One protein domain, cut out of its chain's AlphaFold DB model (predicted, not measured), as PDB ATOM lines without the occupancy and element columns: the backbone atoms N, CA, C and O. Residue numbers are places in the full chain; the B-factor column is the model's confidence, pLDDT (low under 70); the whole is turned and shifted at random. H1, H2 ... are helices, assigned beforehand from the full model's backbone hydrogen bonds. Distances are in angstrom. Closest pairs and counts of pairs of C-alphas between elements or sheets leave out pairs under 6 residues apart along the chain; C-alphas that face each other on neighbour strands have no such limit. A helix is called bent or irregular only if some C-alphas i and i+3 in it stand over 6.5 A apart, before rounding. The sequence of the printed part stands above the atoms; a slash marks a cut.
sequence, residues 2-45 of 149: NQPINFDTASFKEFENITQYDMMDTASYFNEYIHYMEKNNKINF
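Overview. This is residues 2 to 45 of the 149 residues of the protein "Aminotransferase class I and II" of Sphingobacterium alimentarium (UniProt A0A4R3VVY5). One long helix, H2, runs down one side of the domain, and a loop of chain that holds the short helix H1 lies alongside it. Residues 2 to 8 run one way, residues 9 to 22, with H1 among them, fold back, and H2 then runs out again, with residues 40 to 45 as a tail that turns off sideways from its end. The printed part has 44 residues with two named helices, H1 then H2, and no named strand; its class is all helix, though under half of the residues, 21 of 44, are in named elements. The whole is only just compact, close to loose, with a radius of gyration of the C-alphas of 10.6 A, and elongated, spanning 30 by 19 by 14 A.

Along the chain. The printed part begins with C-alpha 2 at (202.766, 208.201, 72.584). H1 is residues 12 to 15, 5.7 A from first to last C-alpha. H2 is residues 23 to 39, 24.4 A long, from C-alpha 23 at (192.304, 193.623, 73.950) to C-alpha 39 at (214.294, 187.734, 82.799). Neither helix is bent.

Arrangement. H1 and H2 are close but not clearly touching, with 2 pairs of C-alphas within 8 A. Their closest C-alphas, those of Phe 15 and Phe 30, are 6.7 A apart. Their centres are 11.1 A apart. In H2 every O i to N i+4 pair is within hydrogen-bond range; H1 is too short for such a pair, but its 1 pair of O i and N i+3 is within range.

Size, cuts and confidence. The two C-alphas farthest apart, those of Asn 2 and Phe 45, are 31.7 A apart. The printed part has no cut. The link from H1 to H2, 7 residues, is short. The mean pLDDT of the printed part is 83.9, and residues 2 to 3 and 44 to 45 are under 70.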
ATOM      1  N   ASN A   2     202.426 208.567  71.208       54.38
ATOM      2  CA  ASN A   2     202.766 208.201  72.584       54.38
ATOM      3  C   ASN A   2     203.984 207.275  72.567       54.38
ATOM      4  O   ASN A   2     204.090 206.401  71.708       54.38
ATOM      5  N   GLN A   3     204.929 207.531  73.467       62.38
ATOM      6  CA  GLN A   3     206.148 206.740  73.591       62.38
ATOM      7  C   GLN A   3     205.814 205.315  74.068       62.38
ATOM      8  O   GLN A   3     204.861 205.153  74.834       62.38
ATOM      9  N   PRO A   4     206.571 204.291  73.630       77.00
ATOM     10  CA  PRO A   4     206.422 202.931  74.143       77.00
ATOM     11  C   PRO A   4     206.591 202.907  75.669       77.00
ATOM     12  O   PRO A   4     207.371 203.687  76.221       77.00
ATOM     13  N   ILE A   5     205.856 202.019  76.349       83.81
ATOM     14  CA  ILE A   5     205.904 201.900  77.810       83.81
ATOM     15  C   ILE A   5     207.327 201.510  78.224       83.81
ATOM     16  O   ILE A   5     207.881 200.524  77.742       83.81
ATOM     17  N   ASN A   6     207.920 202.273  79.142       88.25
ATOM     18  CA  ASN A   6     209.214 201.923  79.713       88.25
ATOM     19  C   ASN A   6     209.044 200.823  80.771       88.25
ATOM     20  O   ASN A   6     208.611 201.101  81.889       88.25
ATOM     21  N   PHE A   7     209.425 199.591  80.434       88.94
ATOM     22  CA  PHE A   7     209.290 198.428  81.317       88.94
ATOM     23  C   PHE A   7     210.098 198.517  82.621       88.94
ATOM     24  O   PHE A   7     209.761 197.827  83.577       88.94
ATOM     25  N   ASP A   8     211.121 199.371  82.715       86.38
ATOM     26  CA  ASP A   8     211.875 199.538  83.965       86.38
ATOM     27  C   ASP A   8     211.080 200.243  85.066       86.38
ATOM     28  O   ASP A   8     211.343 200.022  86.250       86.38
ATOM     29  N   THR A   9     210.123 201.085  84.677       86.94
ATOM     30  CA  THR A   9     209.319 201.914  85.587       86.94
ATOM     31  C   THR A   9     207.821 201.664  85.453       86.94
ATOM     32  O   THR A   9     207.034 202.325  86.125       86.94
ATOM     33  N   ALA A  10     207.419 200.759  84.561       85.31
ATOM     34  CA  ALA A  10     206.023 200.452  84.309       85.31
ATOM     35  C   ALA A  10     205.364 199.800  85.529       85.31
ATOM     36  O   ALA A  10     205.969 199.000  86.245       85.31
ATOM     37  N   SER A  11     204.090 200.108  85.732       83.44
ATOM     38  CA  SER A  11     203.198 199.412  86.649       83.44
ATOM     39  C   SER A  11     202.041 198.792  85.861       83.44
ATOM     40  O   SER A  11     201.967 198.883  84.638       83.44
ATOM     41  N   PHE A  12     201.118 198.131  86.558       81.00
ATOM     42  CA  PHE A  12     199.924 197.573  85.919       81.00
ATOM     43  C   PHE A  12     199.037 198.656  85.279       81.00
ATOM     44  O   PHE A  12     198.399 198.411  84.260       81.00
ATOM     45  N   LYS A  13     199.038 199.871  85.841       85.06
ATOM     46  CA  LYS A  13     198.180 200.981  85.410       85.06
ATOM     47  C   LYS A  13     198.440 201.405  83.966       85.06
ATOM     48  O   LYS A  13     197.512 201.757  83.243       85.06
ATOM     49  N   GLU A  14     199.693 201.358  83.528       85.06
ATOM     50  CA  GLU A  14     200.100 201.751  82.180       85.06
ATOM     51  C   GLU A  14     199.532 200.820  81.091       85.06
ATOM     52  O   GLU A  14     199.490 201.213  79.927       85.06
ATOM     53  N   PHE A  15     199.043 199.629  81.461       85.62
ATOM     54  CA  PHE A  15     198.441 198.654  80.546       85.62
ATOM     55  C   PHE A  15     196.903 198.673  80.536       85.62
ATOM     56  O   PHE A  15     196.306 197.936  79.758       85.62
ATOM     57  N   GLU A  16     196.240 199.493  81.361       83.19
ATOM     58  CA  GLU A  16     194.769 199.479  81.466       83.19
ATOM     59  C   GLU A  16     194.063 199.996  80.206       83.19
ATOM     60  O   GLU A  16     193.003 199.490  79.855       83.19
ATOM     61  N   ASN A  17     194.620 201.012  79.535       76.69
ATOM     62  CA  ASN A  17     193.991 201.658  78.379       76.69
ATOM     63  C   ASN A  17     195.038 202.149  77.373       76.69
ATOM     64  O   ASN A  17     195.353 203.341  77.306       76.69
ATOM     65  N   ILE A  18     195.574 201.232  76.568       82.62
ATOM     66  CA  ILE A  18     196.484 201.581  75.477       82.62
ATOM     67  C   ILE A  18     195.644 201.838  74.220       82.62
ATOM     68  O   ILE A  18     195.238 200.913  73.528       82.62
ATOM     69  N   THR A  19     195.385 203.109  73.908       78.56
ATOM     70  CA  THR A  19     194.443 203.545  72.852       78.56
ATOM     71  C   THR A  19     194.726 203.021  71.439       78.56
ATOM     72  O   THR A  19     193.857 203.119  70.579       78.56
ATOM     73  N   GLN A  20     195.924 202.495  71.184       81.38
ATOM     74  CA  GLN A  20     196.355 201.981  69.881       81.38
ATOM     75  C   GLN A  20     196.297 200.450  69.760       81.38
ATOM     76  O   GLN A  20     196.605 199.933  68.690       81.38
ATOM     77  N   TYR A  21     195.937 199.743  70.832       84.19
ATOM     78  CA  TYR A  21     195.877 198.285  70.880       84.19
ATOM     79  C   TYR A  21     194.461 197.813  71.175       84.19
ATOM     80  O   TYR A  21     193.741 198.425  71.966       84.19
ATOM     81  N   ASP A  22     194.066 196.709  70.546       89.12
ATOM     82  CA  ASP A  22     192.876 195.989  70.974       89.12
ATOM     83  C   ASP A  22     193.163 195.167  72.251       89.12
ATOM     84  O   ASP A  22     194.253 195.212  72.835       89.12
ATOM     85  N   MET A  23     192.159 194.434  72.736       87.12
ATOM     86  CA  MET A  23     192.304 193.623  73.950       87.12
ATOM     87  C   MET A  23     193.379 192.533  73.807       87.12
ATOM     88  O   MET A  23     194.075 192.241  74.780       87.12
ATOM     89  N   MET A  24     193.530 191.934  72.623       90.25
ATOM     90  CA  MET A  24     194.493 190.856  72.389       90.25
ATOM     91  C   MET A  24     195.911 191.402  72.256       90.25
ATOM     92  O   MET A  24     196.834 190.858  72.862       90.25
ATOM     93  N   ASP A  25     196.072 192.516  71.547       89.81
ATOM     94  CA  ASP A  25     197.339 193.236  71.442       89.81
ATOM     95  C   ASP A  25     197.816 193.706  72.823       89.81
ATOM     96  O   ASP A  25     198.978 193.519  73.189       89.81
ATOM     97  N   THR A  26     196.901 194.235  73.643       88.38
ATOM     98  CA  THR A  26     197.198 194.653  75.022       88.38
ATOM     99  C   THR A  26     197.630 193.466  75.882       88.38
ATOM    100  O   THR A  26     198.609 193.565  76.624       88.38
ATOM    101  N   ALA A  27     196.948 192.321  75.763       89.81
ATOM    102  CA  ALA A  27     197.319 191.101  76.478       89.81
ATOM    103  C   ALA A  27     198.700 190.579  76.046       89.81
ATOM    104  O   ALA A  27     199.506 190.204  76.900       89.81
ATOM    105  N   SER A  28     198.999 190.598  74.744       90.56
ATOM    106  CA  SER A  28     200.313 190.219  74.214       90.56
ATOM    107  C   SER A  28     201.411 191.148  74.730       90.56
ATOM    108  O   SER A  28     202.445 190.684  75.210       90.56
ATOM    109  N   TYR A  29     201.173 192.459  74.719       89.56
ATOM    110  CA  TYR A  29     202.149 193.446  75.178       89.56
ATOM    111  C   TYR A  29     202.380 193.393  76.696       89.56
ATOM    112  O   TYR A  29     203.512 193.497  77.170       89.56
ATOM    113  N   PHE A  30     201.329 193.137  77.480       90.31
ATOM    114  CA  PHE A  30     201.474 192.852  78.907       90.31
ATOM    115  C   PHE A  30     202.271 191.563  79.149       90.31
ATOM    116  O   PHE A  30     203.105 191.505  80.051       90.31
ATOM    117  N   ASN A  31     202.068 190.535  78.323       90.75
ATOM    118  CA  ASN A  31     202.836 189.299  78.411       90.75
ATOM    119  C   ASN A  31     204.333 189.542  78.145       90.75
ATOM    120  O   ASN A  31     205.170 189.002  78.867       90.75
ATOM    121  N   GLU A  32     204.693 190.394  77.180       91.94
ATOM    122  CA  GLU A  32     206.087 190.815  76.962       91.94
ATOM    123  C   GLU A  32     206.689 191.490  78.202       91.94
ATOM    124  O   GLU A  32     207.823 191.188  78.583       91.94
ATOM    125  N   TYR A  33     205.920 192.349  78.876       89.81
ATOM    126  CA  TYR A  33     206.331 192.963  80.138       89.81
ATOM    127  C   TYR A  33     206.561 191.920  81.245       89.81
ATOM    128  O   TYR A  33     207.581 191.978  81.934       89.81
ATOM    129  N   ILE A  34     205.684 190.920  81.391       88.94
ATOM    130  CA  ILE A  34     205.884 189.824  82.353       88.94
ATOM    131  C   ILE A  34     207.180 189.058  82.056       88.94
ATOM    132  O   ILE A  34     207.998 188.887  82.960       88.94
ATOM    133  N   HIS A  35     207.431 188.682  80.797       90.12
ATOM    134  CA  HIS A  35     208.672 188.003  80.398       90.12
ATOM    135  C   HIS A  35     209.914 188.863  80.665       90.12
ATOM    136  O   HIS A  35     210.950 188.360  81.108       90.12
ATOM    137  N   TYR A  36     209.821 190.174  80.423       90.44
ATOM    138  CA  TYR A  36     210.876 191.115  80.775       90.44
ATOM    139  C   TYR A  36     211.136 191.114  82.291       90.44
ATOM    140  O   TYR A  36     212.292 191.035  82.714       90.44
ATOM    141  N   MET A  37     210.091 191.146  83.121       88.56
ATOM    142  CA  MET A  37     210.223 191.112  84.581       88.56
ATOM    143  C   MET A  37     210.818 189.788  85.083       88.56
ATOM    144  O   MET A  37     211.666 189.812  85.977       88.56
ATOM    145  N   GLU A  38     210.440 188.652  84.487       86.19
ATOM    146  CA  GLU A  38     211.029 187.332  84.773       86.19
ATOM    147  C   GLU A  38     212.520 187.307  84.467       86.19
ATOM    148  O   GLU A  38     213.331 186.984  85.336       86.19
ATOM    149  N   LYS A  39     212.898 187.718  83.251       88.12
ATOM    150  CA  LYS A  39     214.294 187.734  82.799       88.12
ATOM    151  C   LYS A  39     215.183 188.615  83.678       88.12
ATOM    152  O   LYS A  39     216.362 188.316  83.853       88.12
ATOM    153  N   ASN A  40     214.624 189.686  84.236       88.12
ATOM    154  CA  ASN A  40     215.338 190.624  85.098       88.12
ATOM    155  C   ASN A  40     215.214 190.306  86.601       88.12
ATOM    156  O   ASN A  40     215.652 191.112  87.419       88.12
ATOM    157  N   ASN A  41     214.644 189.155  86.988       81.81
ATOM    158  CA  ASN A  41     214.416 188.761  88.388       81.81
ATOM    159  C   ASN A  41     213.609 189.790  89.207       81.81
ATOM    160  O   ASN A  41     213.781 189.898  90.420       81.81
ATOM    161  N   LYS A  42     212.727 190.553  88.551       80.12
ATOM    162  CA  LYS A  42     211.883 191.585  89.178       80.12
ATOM    163  C   LYS A  42     210.474 191.082  89.531       80.12
ATOM    164  O   LYS A  42     209.631 191.866  89.957       80.12
ATOM    165  N   ILE A  43     210.189 189.788  89.358       77.38
ATOM    166  CA  ILE A  43     208.900 189.213  89.763       77.38
ATOM    167  C   ILE A  43     208.812 189.098  91.284       77.38
ATOM    168  O   ILE A  43     209.712 188.596  91.956       77.38
ATOM    169  N   ASN A  44     207.662 189.504  91.821       67.69
ATOM    170  CA  ASN A  44     207.287 189.224  93.199       67.69
ATOM    171  C   ASN A  44     207.100 187.712  93.378       67.69
ATOM    172  O   ASN A  44     206.047 187.160  93.051       67.69
ATOM    173  N   PHE A  45     208.116 187.031  93.907       68.50
ATOM    174  CA  PHE A  45     207.998 185.621  94.255       68.50
ATOM    175  C   PHE A  45     207.030 185.472  95.427       68.50
ATOM    176  O   PHE A  45     207.329 185.840  96.564       68.50
TER     177      PHE A  45